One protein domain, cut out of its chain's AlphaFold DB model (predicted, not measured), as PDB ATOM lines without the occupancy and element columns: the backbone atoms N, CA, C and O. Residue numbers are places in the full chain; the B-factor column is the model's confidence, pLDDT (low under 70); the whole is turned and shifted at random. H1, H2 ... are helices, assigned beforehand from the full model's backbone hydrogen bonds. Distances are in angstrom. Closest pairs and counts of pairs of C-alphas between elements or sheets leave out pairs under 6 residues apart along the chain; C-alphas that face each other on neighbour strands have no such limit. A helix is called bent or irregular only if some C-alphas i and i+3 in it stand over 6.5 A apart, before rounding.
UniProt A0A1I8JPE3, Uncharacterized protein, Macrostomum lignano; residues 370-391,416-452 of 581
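This is residues 370 to 391 and 416 to 452 of the 581 residues of an uncharacterized protein of Macrostomum lignano (UniProt A0A1I8JPE3). Two nearly antiparallel helices run side by side as a loose pair: the long straight H2 makes the length, and the shorter H1 lies along part of it. The first residues of H2, 416 to 425, stick out beyond H1. The printed part has 59 residues with two named helices, H1 then H2, and no named strand; its class is all helix. It is only just extended, close to loose, with a radius of gyration of the C-alphas of 15.6 A, and it spans 54 by 19 by 7 A.

Find C-alpha 416 at (-42.484, -3.306, 40.549); from there H2, residues 416 to 452, runs 54.1 A to C-alpha 452 at (-18.215, -12.396, -6.973). Then look at C-alpha 370 at (-14.018, 0.041, -3.262), where H1, residues 370 to 391, begins; it is 33.3 A long. H1 is only just irregular: C-alphas 370 and 373 are 6.7 A apart.

Start from H2 and look across to H1: the two are close but not clearly touching, with 2 pairs of C-alphas within 8 A. Their closest C-alphas, those of Ala 384 and Ser 433, are 7.9 A apart. Their lines stand at a shallow tilt of 5 degrees, opposite ways, and their centres are 13.6 A apart. In H2 every O i to N i+4 pair is within hydrogen-bond range; in H1, 17 of 18 are.

The two C-alphas farthest apart are those of Ser 416 and Gln 452, at 54.1 A. Residues 392 to 415 are not printed, and across this cut C-alphas 391 and 416 are 20.6 A apart. Without residues 416 to 425, which stand free, the body spans 39 by 18 by 6 A. The mean pLDDT of the printed part is 73.3; residues 370 to 391 are under 70.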
ATOM      1  N   GLY A 370     -15.100   0.216  -4.242       49.94
ATOM      2  CA  GLY A 370     -14.018   0.041  -3.262       49.94
ATOM      3  C   GLY A 370     -14.223   0.778  -1.931       49.94
ATOM      4  O   GLY A 370     -13.831   0.275  -0.882       49.94
ATOM      5  N   THR A 371     -14.839   1.964  -1.945       54.72
ATOM      6  CA  THR A 371     -14.980   2.823  -0.753       54.72
ATOM      7  C   THR A 371     -16.336   2.672  -0.068       54.72
ATOM      8  O   THR A 371     -16.407   2.706   1.163       54.72
ATOM      9  N   ALA A 372     -17.406   2.450  -0.840       50.38
ATOM     10  CA  ALA A 372     -18.777   2.411  -0.335       50.38
ATOM     11  C   ALA A 372     -18.992   1.333   0.743       50.38
ATOM     12  O   ALA A 372     -19.577   1.618   1.791       50.38
ATOM     13  N   ALA A 373     -18.462   0.123   0.528       52.66
ATOM     14  CA  ALA A 373     -18.591  -0.994   1.466       52.66
ATOM     15  C   ALA A 373     -17.956  -0.683   2.835       52.66
ATOM     16  O   ALA A 373     -18.596  -0.870   3.871       52.66
ATOM     17  N   ALA A 374     -16.740  -0.125   2.841       53.94
ATOM     18  CA  ALA A 374     -16.044   0.267   4.066       53.94
ATOM     19  C   ALA A 374     -16.768   1.411   4.800       53.94
ATOM     20  O   ALA A 374     -16.939   1.348   6.018       53.94
ATOM     21  N   SER A 375     -17.262   2.424   4.074       65.25
ATOM     22  CA  SER A 375     -18.048   3.506   4.688       65.25
ATOM     23  C   SER A 375     -19.377   3.019   5.276       65.25
ATOM     24  O   SER A 375     -19.755   3.454   6.362       65.25
ATOM     25  N   CYS A 376     -20.056   2.078   4.612       61.06
ATOM     26  CA  CYS A 376     -21.315   1.513   5.087       61.06
ATOM     27  C   CYS A 376     -21.104   0.687   6.366       61.06
ATOM     28  O   CYS A 376     -21.807   0.895   7.357       61.06
ATOM     29  N   PHE A 377     -20.079  -0.176   6.390       63.31
ATOM     30  CA  PHE A 377     -19.727  -0.979   7.565       63.31
ATOM     31  C   PHE A 377     -19.345  -0.109   8.775       63.31
ATOM     32  O   PHE A 377     -19.854  -0.322   9.881       63.31
ATOM     33  N   ASN A 378     -18.512   0.915   8.562       65.62
ATOM     34  CA  ASN A 378     -18.118   1.858   9.613       65.62
ATOM     35  C   ASN A 378     -19.306   2.693  10.121       65.62
ATOM     36  O   ASN A 378     -19.409   2.946  11.319       65.62
ATOM     37  N   CYS A 379     -20.238   3.091   9.248       65.69
ATOM     38  CA  CYS A 379     -21.431   3.828   9.668       65.69
ATOM     39  C   CYS A 379     -22.401   2.945  10.474       65.69
ATOM     40  O   CYS A 379     -22.868   3.357  11.535       65.69
ATOM     41  N   CYS A 380     -22.642   1.702  10.039       60.81
ATOM     42  CA  CYS A 380     -23.498   0.758  10.764       60.81
ATOM     43  C   CYS A 380     -22.928   0.402  12.148       60.81
ATOM     44  O   CYS A 380     -23.675   0.348  13.126       60.81
ATOM     45  N   THR A 381     -21.609   0.210  12.262       60.12
ATOM     46  CA  THR A 381     -20.953  -0.034  13.561       60.12
ATOM     47  C   THR A 381     -20.948   1.208  14.454       60.12
ATOM     48  O   THR A 381     -21.260   1.088  15.638       60.12
ATOM     49  N   ALA A 382     -20.704   2.406  13.910       57.81
ATOM     50  CA  ALA A 382     -20.807   3.656  14.668       57.81
ATOM     51  C   ALA A 382     -22.233   3.912  15.195       57.81
ATOM     52  O   ALA A 382     -22.397   4.317  16.348       57.81
ATOM     53  N   LEU A 383     -23.269   3.624  14.399       59.66
ATOM     54  CA  LEU A 383     -24.670   3.700  14.831       59.66
ATOM     55  C   LEU A 383     -24.980   2.679  15.933       59.66
ATOM     56  O   LEU A 383     -25.550   3.053  16.957       59.66
ATOM     57  N   ALA A 384     -24.563   1.420  15.775       53.06
ATOM     58  CA  ALA A 384     -24.775   0.379  16.783       53.06
ATOM     59  C   ALA A 384     -24.113   0.719  18.133       53.06
ATOM     60  O   ALA A 384     -24.737   0.547  19.181       53.06
ATOM     61  N   LEU A 385     -22.888   1.258  18.107       53.53
ATOM     62  CA  LEU A 385     -22.167   1.725  19.298       53.53
ATOM     63  C   LEU A 385     -22.805   2.980  19.919       53.53
ATOM     64  O   LEU A 385     -22.860   3.103  21.140       53.53
ATOM     65  N   SER A 386     -23.339   3.889  19.099       52.91
ATOM     66  CA  SER A 386     -24.047   5.083  19.587       52.91
ATOM     67  C   SER A 386     -25.366   4.721  20.279       52.91
ATOM     68  O   SER A 386     -25.701   5.294  21.316       52.91
ATOM     69  N   PHE A 387     -26.105   3.740  19.752       49.19
ATOM     70  CA  PHE A 387     -27.344   3.254  20.368       49.19
ATOM     71  C   PHE A 387     -27.097   2.495  21.680       49.19
ATOM     72  O   PHE A 387     -27.827   2.716  22.647       49.19
ATOM     73  N   THR A 388     -26.070   1.642  21.774       51.03
ATOM     74  CA  THR A 388     -25.739   0.984  23.053       51.03
ATOM     75  C   THR A 388     -25.197   1.982  24.078       51.03
ATOM     76  O   THR A 388     -25.637   1.964  25.230       51.03
ATOM     77  N   GLY A 389     -24.328   2.906  23.657       44.72
ATOM     78  CA  GLY A 389     -23.771   3.963  24.506       44.72
ATOM     79  C   GLY A 389     -24.799   4.960  25.056       44.72
ATOM     80  O   GLY A 389     -24.575   5.521  26.123       44.72
ATOM     81  N   THR A 390     -25.939   5.154  24.384       46.00
ATOM     82  CA  THR A 390     -27.028   6.035  24.860       46.00
ATOM     83  C   THR A 390     -28.125   5.298  25.634       46.00
ATOM     84  O   THR A 390     -28.703   5.874  26.556       46.00
ATOM     85  N   ALA A 391     -28.380   4.016  25.350       40.09
ATOM     86  CA  ALA A 391     -29.346   3.209  26.105       40.09
ATOM     87  C   ALA A 391     -28.845   2.804  27.510       40.09
ATOM     88  O   ALA A 391     -29.640   2.691  28.447       40.09
ATOM     89  N   SER A 416     -42.274  -2.052  41.288       74.56
ATOM     90  CA  SER A 416     -42.484  -3.306  40.549       74.56
ATOM     91  C   SER A 416     -42.935  -3.071  39.101       74.56
ATOM     92  O   SER A 416     -42.402  -3.713  38.191       74.56
ATOM     93  N   LEU A 417     -43.823  -2.099  38.855       73.00
ATOM     94  CA  LEU A 417     -44.192  -1.686  37.497       73.00
ATOM     95  C   LEU A 417     -42.998  -1.110  36.722       73.00
ATOM     96  O   LEU A 417     -42.819  -1.462  35.557       73.00
ATOM     97  N   HIS A 418     -42.154  -0.283  37.350       74.38
ATOM     98  CA  HIS A 418     -40.965   0.279  36.699       74.38
ATOM     99  C   HIS A 418     -39.950  -0.814  36.329       74.38
ATOM    100  O   HIS A 418     -39.471  -0.857  35.196       74.38
ATOM    101  N   ALA A 419     -39.687  -1.757  37.239       74.62
ATOM    102  CA  ALA A 419     -38.796  -2.890  36.985       74.62
ATOM    103  C   ALA A 419     -39.320  -3.819  35.872       74.62
ATOM    104  O   ALA A 419     -38.539  -4.318  35.055       74.62
ATOM    105  N   GLN A 420     -40.637  -4.047  35.806       81.56
ATOM    106  CA  GLN A 420     -41.243  -4.871  34.758       81.56
ATOM    107  C   GLN A 420     -41.269  -4.154  33.399       81.56
ATOM    108  O   GLN A 420     -40.957  -4.783  32.386       81.56
ATOM    109  N   LEU A 421     -41.576  -2.852  33.367       86.12
ATOM    110  CA  LEU A 421     -41.530  -2.036  32.148       86.12
ATOM    111  C   LEU A 421     -40.098  -1.941  31.602       86.12
ATOM    112  O   LEU A 421     -39.889  -2.173  30.413       86.12
ATOM    113  N   GLY A 422     -39.116  -1.687  32.473       89.06
ATOM    114  CA  GLY A 422     -37.697  -1.645  32.118       89.06
ATOM    115  C   GLY A 422     -37.229  -2.950  31.473       89.06
ATOM    116  O   GLY A 422     -36.711  -2.925  30.362       89.06
ATOM    117  N   ARG A 423     -37.516  -4.107  32.089       85.06
ATOM    118  CA  ARG A 423     -37.176  -5.426  31.511       85.06
ATOM    119  C   ARG A 423     -37.814  -5.667  30.138       85.06
ATOM    120  O   ARG A 423     -37.158  -6.234  29.267       85.06
ATOM    121  N   GLN A 424     -39.062  -5.242  29.931       88.06
ATOM    122  CA  GLN A 424     -39.730  -5.345  28.627       88.06
ATOM    123  C   GLN A 424     -39.085  -4.420  27.583       88.06
ATOM    124  O   GLN A 424     -38.871  -4.847  26.449       88.06
ATOM    125  N   LEU A 425     -38.706  -3.195  27.966       87.69
ATOM    126  CA  LEU A 425     -37.991  -2.259  27.097       87.69
ATOM    127  C   LEU A 425     -36.604  -2.795  26.707       87.69
ATOM    128  O   LEU A 425     -36.270  -2.810  25.525       87.69
ATOM    129  N   THR A 426     -35.821  -3.300  27.668       86.69
ATOM    130  CA  THR A 426     -34.508  -3.914  27.403       86.69
ATOM    131  C   THR A 426     -34.633  -5.108  26.457       86.69
ATOM    132  O   THR A 426     -33.861  -5.213  25.507       86.69
ATOM    133  N   LEU A 427     -35.621  -5.987  26.665       87.06
ATOM    134  CA  LEU A 427     -35.847  -7.140  25.790       87.06
ATOM    135  C   LEU A 427     -36.261  -6.701  24.375       87.06
ATOM    136  O   LEU A 427     -35.719  -7.219  23.403       87.06
ATOM    137  N   ALA A 428     -37.137  -5.701  24.244       85.31
ATOM    138  CA  ALA A 428     -37.513  -5.141  22.945       85.31
ATOM    139  C   ALA A 428     -36.315  -4.514  22.203       85.31
ATOM    140  O   ALA A 428     -36.158  -4.735  21.002       85.31
ATOM    141  N   LEU A 429     -35.437  -3.792  22.910       86.38
ATOM    142  CA  LEU A 429     -34.209  -3.216  22.350       86.38
ATOM    143  C   LEU A 429     -33.197  -4.294  21.922       86.38
ATOM    144  O   LEU A 429     -32.581  -4.157  20.866       86.38
ATOM    145  N   LEU A 430     -33.063  -5.384  22.687       86.25
ATOM    146  CA  LEU A 430     -32.229  -6.537  22.319       86.25
ATOM    147  C   LEU A 430     -32.792  -7.299  21.108       86.25
ATOM    148  O   LEU A 430     -32.037  -7.699  20.223       86.25
ATOM    149  N   CYS A 431     -34.114  -7.461  21.015       89.31
ATOM    150  CA  CYS A 431     -34.745  -8.016  19.819       89.31
ATOM    151  C   CYS A 431     -34.533  -7.108  18.598       89.31
ATOM    152  O   CYS A 431     -34.246  -7.617  17.514       89.31
ATOM    153  N   LEU A 432     -34.632  -5.783  18.759       90.44
ATOM    154  CA  LEU A 432     -34.417  -4.820  17.677       90.44
ATOM    155  C   LEU A 432     -32.963  -4.830  17.181       90.44
ATOM    156  O   LEU A 432     -32.739  -4.869  15.971       90.44
ATOM    157  N   SER A 433     -31.976  -4.851  18.083       89.38
ATOM    158  CA  SER A 433     -30.559  -4.904  17.701       89.38
ATOM    159  C   SER A 433     -30.178  -6.237  17.049       89.38
ATOM    160  O   SER A 433     -29.422  -6.235  16.077       89.38
ATOM    161  N   ALA A 434     -30.762  -7.358  17.488       83.12
ATOM    162  CA  ALA A 434     -30.602  -8.655  16.826       83.12
ATOM    163  C   ALA A 434     -31.176  -8.659  15.394       83.12
ATOM    164  O   ALA A 434     -30.521  -9.148  14.473       83.12
ATOM    165  N   HIS A 435     -32.357  -8.066  15.174       86.25
ATOM    166  CA  HIS A 435     -32.924  -7.918  13.826       86.25
ATOM    167  C   HIS A 435     -32.073  -6.992  12.946       86.25
ATOM    168  O   HIS A 435     -31.836  -7.316  11.783       86.25
ATOM    169  N   LEU A 436     -31.564  -5.882  13.491       86.50
ATOM    170  CA  LEU A 436     -30.661  -4.986  12.764       86.50
ATOM    171  C   LEU A 436     -29.374  -5.715  12.342       86.50
ATOM    172  O   LEU A 436     -28.977  -5.637  11.182       86.50
ATOM    173  N   ALA A 437     -28.762  -6.483  13.250       84.44
ATOM    174  CA  ALA A 437     -27.559  -7.264  12.966       84.44
ATOM    175  C   ALA A 437     -27.791  -8.335  11.882       84.44
ATOM    176  O   ALA A 437     -26.937  -8.513  11.012       84.44
ATOM    177  N   LEU A 438     -28.951  -9.004  11.893       87.81
ATOM    178  CA  LEU A 438     -29.354  -9.955  10.848       87.81
ATOM    179  C   LEU A 438     -29.574  -9.274   9.488       87.81
ATOM    180  O   LEU A 438     -29.159  -9.813   8.465       87.81
ATOM    181  N   LEU A 439     -30.172  -8.081   9.455       87.75
ATOM    182  CA  LEU A 439     -30.328  -7.313   8.214       87.75
ATOM    183  C   LEU A 439     -28.972  -6.839   7.667       87.75
ATOM    184  O   LEU A 439     -28.718  -6.956   6.468       87.75
ATOM    185  N   CYS A 440     -28.066  -6.372   8.533       89.56
ATOM    186  CA  CYS A 440     -26.710  -5.983   8.142       89.56
ATOM    187  C   CYS A 440     -25.878  -7.170   7.625       89.56
ATOM    188  O   CYS A 440     -25.158  -7.013   6.636       89.56
ATOM    189  N   SER A 441     -25.970  -8.355   8.243       85.38
ATOM    190  CA  SER A 441     -25.234  -9.539   7.777       85.38
ATOM    191  C   SER A 441     -25.781 -10.068   6.448       85.38
ATOM    192  O   SER A 441     -24.994 -10.349   5.545       85.38
ATOM    193  N   GLN A 442     -27.108 -10.092   6.274       87.88
ATOM    194  CA  GLN A 442     -27.747 -10.411   4.993       87.88
ATOM    195  C   GLN A 442     -27.317  -9.446   3.883       87.88
ATOM    196  O   GLN A 442     -26.891  -9.894   2.819       87.88
ATOM    197  N   LEU A 443     -27.359  -8.132   4.127       85.81
ATOM    198  CA  LEU A 443     -26.954  -7.130   3.135       85.81
ATOM    199  C   LEU A 443     -25.459  -7.255   2.789       85.81
ATOM    200  O   LEU A 443     -25.099  -7.223   1.614       85.81
ATOM    201  N   THR A 444     -24.601  -7.515   3.782       87.75
ATOM    202  CA  THR A 444     -23.169  -7.791   3.561       87.75
ATOM    203  C   THR A 444     -22.955  -9.025   2.677       87.75
ATOM    204  O   THR A 444     -22.133  -8.991   1.762       87.75
ATOM    205  N   TRP A 445     -23.717 -10.102   2.897       85.56
ATOM    206  CA  TRP A 445     -23.636 -11.323   2.089       85.56
ATOM    207  C   TRP A 445     -24.080 -11.088   0.637       85.56
ATOM    208  O   TRP A 445     -23.395 -11.520  -0.290       85.56
ATOM    209  N   HIS A 446     -25.149 -10.315   0.422       85.12
ATOM    210  CA  HIS A 446     -25.592  -9.921  -0.920       85.12
ATOM    211  C   HIS A 446     -24.557  -9.034  -1.637       85.12
ATOM    212  O   HIS A 446     -24.309  -9.237  -2.825       85.12
ATOM    213  N   CYS A 447     -23.890  -8.109  -0.934       80.06
ATOM    214  CA  CYS A 447     -22.782  -7.334  -1.507       80.06
ATOM    215  C   CYS A 447     -21.586  -8.220  -1.901       80.06
ATOM    216  O   CYS A 447     -21.012  -8.023  -2.971       80.06
ATOM    217  N   MET A 448     -21.230  -9.215  -1.079       80.94
ATOM    218  CA  MET A 448     -20.159 -10.168  -1.401       80.94
ATOM    219  C   MET A 448     -20.504 -11.041  -2.616       80.94
ATOM    220  O   MET A 448     -19.652 -11.235  -3.483       80.94
ATOM    221  N   LEU A 449     -21.752 -11.510  -2.728       82.44
ATOM    222  CA  LEU A 449     -22.223 -12.239  -3.910       82.44
ATOM    223  C   LEU A 449     -22.223 -11.359  -5.165       82.44
ATOM    224  O   LEU A 449     -21.751 -11.803  -6.207       82.44
ATOM    225  N   ALA A 450     -22.675 -10.105  -5.079       76.56
ATOM    226  CA  ALA A 450     -22.639  -9.171  -6.208       76.56
ATOM    227  C   ALA A 450     -21.203  -8.873  -6.686       76.56
ATOM    228  O   ALA A 450     -20.966  -8.755  -7.887       76.56
ATOM    229  N   LEU A 451     -20.233  -8.811  -5.764       76.81
ATOM    230  CA  LEU A 451     -18.810  -8.674  -6.090       76.81
ATOM    231  C   LEU A 451     -18.224  -9.936  -6.749       76.81
ATOM    232  O   LEU A 451     -17.396  -9.810  -7.649       76.81
ATOM    233  N   GLN A 452     -18.652 -11.138  -6.346       79.69
ATOM    234  CA  GLN A 452     -18.215 -12.396  -6.973       79.69
ATOM    235  C   GLN A 452     -18.895 -12.669  -8.324       79.69
ATOM    236  O   GLN A 452     -18.278 -13.249  -9.213       79.69
TER     237      GLN A 452